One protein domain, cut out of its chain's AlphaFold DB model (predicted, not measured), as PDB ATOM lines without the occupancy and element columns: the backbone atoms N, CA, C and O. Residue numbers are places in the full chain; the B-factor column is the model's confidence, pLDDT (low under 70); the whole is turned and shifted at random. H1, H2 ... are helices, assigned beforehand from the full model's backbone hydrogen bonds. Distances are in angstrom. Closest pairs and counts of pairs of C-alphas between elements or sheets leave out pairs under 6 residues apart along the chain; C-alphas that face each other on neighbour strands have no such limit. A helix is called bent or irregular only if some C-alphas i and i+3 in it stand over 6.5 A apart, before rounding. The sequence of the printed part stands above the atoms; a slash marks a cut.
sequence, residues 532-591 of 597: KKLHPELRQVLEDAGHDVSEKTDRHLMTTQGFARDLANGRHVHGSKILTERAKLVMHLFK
ATOM      1  N   LYS A 532    -151.531 -79.685  72.815       50.47
ATOM      2  CA  LYS A 532    -152.726 -80.368  73.338       50.47
ATOM      3  C   LYS A 532    -152.880 -81.812  72.851       50.47
ATOM      4  O   LYS A 532    -153.692 -82.546  73.396       50.47
ATOM      5  N   LYS A 533    -152.121 -82.226  71.827       64.00
ATOM      6  CA  LYS A 533    -152.178 -83.582  71.248       64.00
ATOM      7  C   LYS A 533    -151.190 -84.559  71.882       64.00
ATOM      8  O   LYS A 533    -151.198 -85.736  71.519       64.00
ATOM      9  N   LEU A 534    -150.332 -84.099  72.792       69.06
ATOM     10  CA  LEU A 534    -149.490 -84.979  73.595       69.06
ATOM     11  C   LEU A 534    -150.269 -85.422  74.839       69.06
ATOM     12  O   LEU A 534    -150.848 -84.583  75.522       69.06
ATOM     13  N   HIS A 535    -150.278 -86.720  75.154       75.38
ATOM     14  CA  HIS A 535    -150.877 -87.186  76.409       75.38
ATOM     15  C   HIS A 535    -150.086 -86.593  77.593       75.38
ATOM     16  O   HIS A 535    -148.859 -86.725  77.591       75.38
ATOM     17  N   PRO A 536    -150.724 -85.948  78.587       78.25
ATOM     18  CA  PRO A 536    -150.011 -85.156  79.597       78.25
ATOM     19  C   PRO A 536    -149.011 -85.995  80.406       78.25
ATOM     20  O   PRO A 536    -147.864 -85.602  80.598       78.25
ATOM     21  N   GLU A 537    -149.410 -87.209  80.782       83.81
ATOM     22  CA  GLU A 537    -148.605 -88.159  81.563       83.81
ATOM     23  C   GLU A 537    -147.455 -88.806  80.764       83.81
ATOM     24  O   GLU A 537    -146.607 -89.487  81.333       83.81
ATOM     25  N   LEU A 538    -147.387 -88.603  79.440       83.75
ATOM     26  CA  LEU A 538    -146.417 -89.276  78.566       83.75
ATOM     27  C   LEU A 538    -144.959 -88.949  78.912       83.75
ATOM     28  O   LEU A 538    -144.086 -89.789  78.700       83.75
ATOM     29  N   ARG A 539    -144.692 -87.731  79.406       85.00
ATOM     30  CA  ARG A 539    -143.361 -87.332  79.887       85.00
ATOM     31  C   ARG A 539    -143.027 -88.068  81.183       85.00
ATOM     32  O   ARG A 539    -142.073 -88.840  81.186       85.00
ATOM     33  N   GLN A 540    -143.883 -87.931  82.197       86.38
ATOM     34  CA  GLN A 540    -143.725 -88.562  83.509       86.38
ATOM     35  C   GLN A 540    -143.494 -90.078  83.402       86.38
ATOM     36  O   GLN A 540    -142.489 -90.580  83.884       86.38
ATOM     37  N   VAL A 541    -144.337 -90.802  82.656       87.19
ATOM     38  CA  VAL A 541    -144.224 -92.268  82.505       87.19
ATOM     39  C   VAL A 541    -142.921 -92.708  81.814       87.19
ATOM     40  O   VAL A 541    -142.453 -93.827  82.032       87.19
ATOM     41  N   LEU A 542    -142.313 -91.864  80.974       88.81
ATOM     42  CA  LEU A 542    -140.995 -92.147  80.397       88.81
ATOM     43  C   LEU A 542    -139.869 -91.845  81.397       88.81
ATOM     44  O   LEU A 542    -138.924 -92.630  81.478       88.81
ATOM     45  N   GLU A 543    -139.985 -90.768  82.170       90.12
ATOM     46  CA  GLU A 543    -139.020 -90.375  83.206       90.12
ATOM     47  C   GLU A 543    -138.993 -91.397  84.356       90.12
ATOM     48  O   GLU A 543    -137.920 -91.906  84.688       90.12
ATOM     49  N   ASP A 544    -140.163 -91.813  84.852       89.81
ATOM     50  CA  ASP A 544    -140.348 -92.877  85.853       89.81
ATOM     51  C   ASP A 544    -139.764 -94.224  85.387       89.81
ATOM     52  O   ASP A 544    -139.232 -95.003  86.179       89.81
ATOM     53  N   ALA A 545    -139.820 -94.498  84.078       86.50
ATOM     54  CA  ALA A 545    -139.222 -95.681  83.460       86.50
ATOM     55  C   ALA A 545    -137.709 -95.539  83.171       86.50
ATOM     56  O   ALA A 545    -137.127 -96.381  82.481       86.50
ATOM     57  N   GLY A 546    -137.057 -94.483  83.670       86.75
ATOM     58  CA  GLY A 546    -135.619 -94.251  83.512       86.75
ATOM     59  C   GLY A 546    -135.207 -93.777  82.114       86.75
ATOM     60  O   GLY A 546    -134.064 -93.988  81.696       86.75
ATOM     61  N   HIS A 547    -136.111 -93.162  81.349       84.19
ATOM     62  CA  HIS A 547    -135.789 -92.536  80.071       84.19
ATOM     63  C   HIS A 547    -135.765 -91.013  80.185       84.19
ATOM     64  O   HIS A 547    -136.807 -90.376  80.261       84.19
ATOM     65  N   ASP A 548    -134.574 -90.428  80.046       82.94
ATOM     66  CA  ASP A 548    -134.441 -88.986  79.848       82.94
ATOM     67  C   ASP A 548    -135.245 -88.505  78.619       82.94
ATOM     68  O   ASP A 548    -134.988 -88.911  77.470       82.94
ATOM     69  N   VAL A 549    -136.203 -87.608  78.883       81.19
ATOM     70  CA  VAL A 549    -136.980 -86.864  77.881       81.19
ATOM     71  C   VAL A 549    -136.775 -85.343  77.943       81.19
ATOM     72  O   VAL A 549    -137.458 -84.616  77.217       81.19
ATOM     73  N   SER A 550    -135.812 -84.851  78.731       73.50
ATOM     74  CA  SER A 550    -135.528 -83.413  78.878       73.50
ATOM     75  C   SER A 550    -135.077 -82.788  77.551       73.50
ATOM     76  O   SER A 550    -135.703 -81.855  77.053       73.50
ATOM     77  N   GLU A 551    -134.090 -83.387  76.877       70.44
ATOM     78  CA  GLU A 551    -133.666 -82.976  75.528       70.44
ATOM     79  C   GLU A 551    -134.672 -83.362  74.422       70.44
ATOM     80  O   GLU A 551    -134.435 -83.124  73.231       70.44
ATOM     81  N   LYS A 552    -135.749 -84.085  74.751       71.25
ATOM     82  CA  LYS A 552    -136.587 -84.748  73.747       71.25
ATOM     83  C   LYS A 552    -137.776 -83.857  73.410       71.25
ATOM     84  O   LYS A 552    -138.728 -83.710  74.174       71.25
ATOM     85  N   THR A 553    -137.703 -83.279  72.213       69.56
ATOM     86  CA  THR A 553    -138.775 -82.476  71.618       69.56
ATOM     87  C   THR A 553    -140.095 -83.240  71.594       69.56
ATOM     88  O   THR A 553    -140.125 -84.434  71.289       69.56
ATOM     89  N   ASP A 554    -141.213 -82.552  71.826       62.88
ATOM     90  CA  ASP A 554    -142.536 -83.188  71.927       62.88
ATOM     91  C   ASP A 554    -142.937 -83.936  70.651       62.88
ATOM     92  O   ASP A 554    -143.674 -84.909  70.705       62.88
ATOM     93  N   ARG A 555    -142.358 -83.590  69.495       59.03
ATOM     94  CA  ARG A 555    -142.507 -84.360  68.249       59.03
ATOM     95  C   ARG A 555    -141.926 -85.789  68.333       59.03
ATOM     96  O   ARG A 555    -142.491 -86.705  67.732       59.03
ATOM     97  N   HIS A 556    -140.834 -86.015  69.071       67.12
ATOM     98  CA  HIS A 556    -140.336 -87.372  69.364       67.12
ATOM     99  C   HIS A 556    -141.281 -88.125  70.306       67.12
ATOM    100  O   HIS A 556    -141.510 -89.326  70.134       67.12
ATOM    101  N   LEU A 557    -141.870 -87.416  71.268       78.88
ATOM    102  CA  LEU A 557    -142.831 -87.984  72.206       78.88
ATOM    103  C   LEU A 557    -144.147 -88.338  71.491       78.88
ATOM    104  O   LEU A 557    -144.571 -89.485  71.579       78.88
ATOM    105  N   MET A 558    -144.686 -87.467  70.629       76.25
ATOM    106  CA  MET A 558    -145.802 -87.776  69.719       76.25
ATOM    107  C   MET A 558    -145.526 -89.008  68.847       76.25
ATOM    108  O   MET A 558    -146.430 -89.800  68.592       76.25
ATOM    109  N   THR A 559    -144.282 -89.203  68.392       76.88
ATOM    110  CA  THR A 559    -143.900 -90.403  67.621       76.88
ATOM    111  C   THR A 559    -143.966 -91.664  68.492       76.88
ATOM    112  O   THR A 559    -144.423 -92.711  68.034       76.88
ATOM    113  N   THR A 560    -143.577 -91.552  69.763       81.38
ATOM    114  CA  THR A 560    -143.666 -92.631  70.760       81.38
ATOM    115  C   THR A 560    -145.127 -92.942  71.104       81.38
ATOM    116  O   THR A 560    -145.522 -94.102  71.060       81.38
ATOM    117  N   GLN A 561    -145.953 -91.917  71.333       84.06
ATOM    118  CA  GLN A 561    -147.403 -92.011  71.535       84.06
ATOM    119  C   GLN A 561    -148.131 -92.616  70.328       84.06
ATOM    120  O   GLN A 561    -149.008 -93.453  70.509       84.06
ATOM    121  N   GLY A 562    -147.760 -92.258  69.094       77.19
ATOM    122  CA  GLY A 562    -148.331 -92.870  67.889       77.19
ATOM    123  C   GLY A 562    -148.039 -94.372  67.815       77.19
ATOM    124  O   GLY A 562    -148.951 -95.171  67.605       77.19
ATOM    125  N   PHE A 563    -146.790 -94.768  68.080       75.31
ATOM    126  CA  PHE A 563    -146.405 -96.181  68.183       75.31
ATOM    127  C   PHE A 563    -147.118 -96.895  69.344       75.31
ATOM    128  O   PHE A 563    -147.499 -98.054  69.201       75.31
ATOM    129  N   ALA A 564    -147.322 -96.218  70.475       80.50
ATOM    130  CA  ALA A 564    -148.001 -96.761  71.647       80.50
ATOM    131  C   ALA A 564    -149.507 -96.960  71.410       80.50
ATOM    132  O   ALA A 564    -150.030 -98.026  71.730       80.50
ATOM    133  N   ARG A 565    -150.181 -95.997  70.761       80.00
ATOM    134  CA  ARG A 565    -151.563 -96.128  70.267       80.00
ATOM    135  C   ARG A 565    -151.687 -97.299  69.286       80.00
ATOM    136  O   ARG A 565    -152.602 -98.107  69.433       80.00
ATOM    137  N   ASP A 566    -150.776 -97.447  68.318       73.56
ATOM    138  CA  ASP A 566    -150.801 -98.593  67.391       73.56
ATOM    139  C   ASP A 566    -150.591 -99.940  68.119       73.56
ATOM    140  O   ASP A 566    -151.314-100.899  67.836       73.56
ATOM    141  N   LEU A 567    -149.662-100.017  69.085       79.25
ATOM    142  CA  LEU A 567    -149.434-101.217  69.907       79.25
ATOM    143  C   LEU A 567    -150.639-101.566  70.793       79.25
ATOM    144  O   LEU A 567    -151.006-102.739  70.870       79.25
ATOM    145  N   ALA A 568    -151.272-100.574  71.426       80.44
ATOM    146  CA  ALA A 568    -152.480-100.764  72.229       80.44
ATOM    147  C   ALA A 568    -153.639-101.307  71.376       80.44
ATOM    148  O   ALA A 568    -154.308-102.256  71.774       80.44
ATOM    149  N   ASN A 569    -153.779-100.808  70.142       78.88
ATOM    150  CA  ASN A 569    -154.708-101.312  69.125       78.88
ATOM    151  C   ASN A 569    -154.281-102.663  68.492       78.88
ATOM    152  O   ASN A 569    -154.798-103.050  67.441       78.88
ATOM    153  N   GLY A 570    -153.314-103.381  69.079       76.75
ATOM    154  CA  GLY A 570    -152.875-104.709  68.637       76.75
ATOM    155  C   GLY A 570    -152.160-104.739  67.280       76.75
ATOM    156  O   GLY A 570    -152.001-105.812  66.690       76.75
ATOM    157  N   ARG A 571    -151.733-103.587  66.746       73.62
ATOM    158  CA  ARG A 571    -151.082-103.499  65.432       73.62
ATOM    159  C   ARG A 571    -149.590-103.782  65.560       73.62
ATOM    160  O   ARG A 571    -148.902-103.274  66.441       73.62
ATOM    161  N   HIS A 572    -149.061-104.568  64.626       67.06
ATOM    162  CA  HIS A 572    -147.642-104.901  64.623       67.06
ATOM    163  C   HIS A 572    -146.815-103.759  64.015       67.06
ATOM    164  O   HIS A 572    -146.648-103.671  62.799       67.06
ATOM    165  N   VAL A 573    -146.285-102.885  64.869       64.88
ATOM    166  CA  VAL A 573    -145.474-101.734  64.440       64.88
ATOM    167  C   VAL A 573    -144.052-102.169  64.054       64.88
ATOM    168  O   VAL A 573    -143.563-103.225  64.476       64.88
ATOM    169  N   HIS A 574    -143.383-101.371  63.218       56.28
ATOM    170  CA  HIS A 574    -141.990-101.561  62.803       56.28
ATOM    171  C   HIS A 574    -141.209-100.258  63.022       56.28
ATOM    172  O   HIS A 574    -141.496 -99.245  62.390       56.28
ATOM    173  N   GLY A 575    -140.213-100.291  63.906       63.41
ATOM    174  CA  GLY A 575    -139.339 -99.161  64.221       63.41
ATOM    175  C   GLY A 575    -138.043 -99.629  64.880       63.41
ATOM    176  O   GLY A 575    -137.733-100.821  64.879       63.41
ATOM    177  N   SER A 576    -137.275 -98.700  65.453       69.44
ATOM    178  CA  SER A 576    -136.099 -99.066  66.253       69.44
ATOM    179  C   SER A 576    -136.516 -99.799  67.536       69.44
ATOM    180  O   SER A 576    -137.628 -99.607  68.035       69.44
ATOM    181  N   LYS A 577    -135.615-100.623  68.090       73.31
ATOM    182  CA  LYS A 577    -135.837-101.304  69.379       73.31
ATOM    183  C   LYS A 577    -136.209-100.299  70.474       73.31
ATOM    184  O   LYS A 577    -137.301-100.392  71.013       73.31
ATOM    185  N   ILE A 578    -135.395 -99.250  70.623       75.81
ATOM    186  CA  ILE A 578    -135.570 -98.156  71.593       75.81
ATOM    187  C   ILE A 578    -136.951 -97.487  71.475       75.81
ATOM    188  O   ILE A 578    -137.616 -97.263  72.482       75.81
ATOM    189  N   LEU A 579    -137.420 -97.187  70.254       75.25
ATOM    190  CA  LEU A 579    -138.756 -96.607  70.052       75.25
ATOM    191  C   LEU A 579    -139.867 -97.608  70.404       75.25
ATOM    192  O   LEU A 579    -140.883 -97.224  70.970       75.25
ATOM    193  N   THR A 580    -139.665 -98.889  70.097       75.50
ATOM    194  CA  THR A 580    -140.624 -99.968  70.383       75.50
ATOM    195  C   THR A 580    -140.690-100.294  71.880       75.50
ATOM    196  O   THR A 580    -141.757-100.621  72.390       75.50
ATOM    197  N   GLU A 581    -139.572-100.197  72.595       83.00
ATOM    198  CA  GLU A 581    -139.469-100.361  74.050       83.00
ATOM    199  C   GLU A 581    -140.171 -99.199  74.768       83.00
ATOM    200  O   GLU A 581    -141.095 -99.436  75.546       83.00
ATOM    201  N   ARG A 582    -139.864 -97.951  74.390       84.31
ATOM    202  CA  ARG A 582    -140.563 -96.746  74.878       84.31
ATOM    203  C   ARG A 582    -142.066 -96.785  74.617       84.31
ATOM    204  O   ARG A 582    -142.855 -96.521  75.518       84.31
ATOM    205  N   ALA A 583    -142.469 -97.177  73.410       84.69
ATOM    206  CA  ALA A 583    -143.876 -97.295  73.041       84.69
ATOM    207  C   ALA A 583    -144.620 -98.409  73.799       84.69
ATOM    208  O   ALA A 583    -145.826 -98.295  73.990       84.69
ATOM    209  N   LYS A 584    -143.930 -99.469  74.254       88.12
ATOM    210  CA  LYS A 584    -144.517-100.503  75.126       88.12
ATOM    211  C   LYS A 584    -144.740-100.008  76.550       88.12
ATOM    212  O   LYS A 584    -145.766-100.352  77.127       88.12
ATOM    213  N   LEU A 585    -143.806 -99.226  77.098       88.50
ATOM    214  CA  LEU A 585    -143.913 -98.659  78.448       88.50
ATOM    215  C   LEU A 585    -145.156 -97.765  78.556       88.50
ATOM    216  O   LEU A 585    -146.043 -98.027  79.364       88.50
ATOM    217  N   VAL A 586    -145.287 -96.798  77.643       88.75
ATOM    218  CA  VAL A 586    -146.411 -95.840  77.607       88.75
ATOM    219  C   VAL A 586    -147.681 -96.386  76.934       88.75
ATOM    220  O   VAL A 586    -148.656 -95.659  76.775       88.75
ATOM    221  N   MET A 587    -147.703 -97.661  76.525       89.56
ATOM    222  CA  MET A 587    -148.851 -98.291  75.849       89.56
ATOM    223  C   MET A 587    -150.127 -98.264  76.700       89.56
ATOM    224  O   MET A 587    -151.222 -98.212  76.147       89.56
ATOM    225  N   HIS A 588    -149.999 -98.329  78.028       86.56
ATOM    226  CA  HIS A 588    -151.143 -98.389  78.939       86.56
ATOM    227  C   HIS A 588    -152.008 -97.118  78.881       86.56
ATOM    228  O   HIS A 588    -153.228 -97.242  78.834       86.56
ATOM    229  N   LEU A 589    -151.391 -95.940  78.712       83.38
ATOM    230  CA  LEU A 589    -152.062 -94.641  78.519       83.38
ATOM    231  C   LEU A 589    -153.050 -94.622  77.333       83.38
ATOM    232  O   LEU A 589    -153.902 -93.745  77.235       83.38
ATOM    233  N   PHE A 590    -152.939 -95.591  76.417       81.69
ATOM    234  CA  PHE A 590    -153.737 -95.687  75.193       81.69
ATOM    235  C   PHE A 590    -154.528 -96.998  75.076       81.69
ATOM    236  O   PHE A 590    -155.011 -97.318  73.989       81.69
ATOM    237  N   LYS A 591    -154.634 -97.778  76.162       78.38
ATOM    238  CA  LYS A 591    -155.416 -99.028  76.203       78.38
ATOM    239  C   LYS A 591    -156.864 -98.851  76.651       78.38
ATOM    240  O   LYS A 591    -157.687 -99.686  76.298       78.38
TER     241      LYS A 591
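What this domain is: This is residues 532 to 591 of the 597 residues of an uncharacterized protein of marine sediment metagenome (UniProt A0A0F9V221). Picture two helices, H2 and H3, that cross steeply to make the core, with the short helix H1 packed on H3 near Val 586. Two loops join them: residues 545 to 553 lead from H1 to H2 and residues 569 to 576 from H2 to H3, and the two C-alphas farthest apart in the domain, those of Glu 551 and Gly 570, lie in these loops. The printed part has 60 residues, with three named helices in the order H1, H2, H3 along the chain and no named strand; the class is all helix. The whole is compact, with a radius of gyration of the C-alphas of 10.4 A, and its outline is rounded, spanning 29 by 24 by 19 A.

How they stand to each other: Start at H1, residues 538 to 544, and compare it with H3, residues 577 to 590. They touch, and their closest C-alphas, those of Val 541 and Val 586, are 6.4 A apart. These two helices run opposite ways at a steep tilt of 67 degrees, only just short of about perpendicular. Next look at H2, residues 554 to 568, which touches H1 with residues 557 to 561 alone. H1 and H2 only just touch, with 3 pairs of C-alphas within 8 A; the closest are those of Leu 538 and Leu 557, 7.4 A apart. Their lines are about perpendicular, at 89 degrees. Then go to Ala 564 and Ala 583, the closest C-alphas of H2 and H3, 4.4 A apart. These two helices touch with 23 pairs of C-alphas within 8 A and are only just about perpendicular, at 72 degrees. The helix packing is mostly crossed: of the three touching pairs, 0 are at a shallow tilt. In H2 every O i to N i+4 pair is within hydrogen-bond range, against 2 of 3 in H1 and 7 of 10 in H3.

Where its parts are: Find C-alpha 538 at (-146.417, -89.276, 78.566); from there H1 runs 10.1 A to C-alpha 544. H2 begins at C-alpha 554, at (-142.536, -83.188, 71.927), and runs 20.2 A to C-alpha 568. H3 runs 19.6 A from C-alpha 577 to C-alpha 590, at (-153.737, -95.687, 75.193). H3 is irregular: C-alphas 585 and 588 are 7.3 A apart, where about 5 A is the distance in a regular helix, and its line is a rough one.

The domain as a whole: The C-alphas of Glu 551 and Gly 570 are 29.8 A apart, and those of Lys 532 and Lys 591, the first and last printed, 19.1 A. The printed part has no cut, and both links between helices are short but not tight. The mean pLDDT of the printed part is 77.6; look for values under 70 at residues 532 to 534, 553 to 556 and 572 to 576.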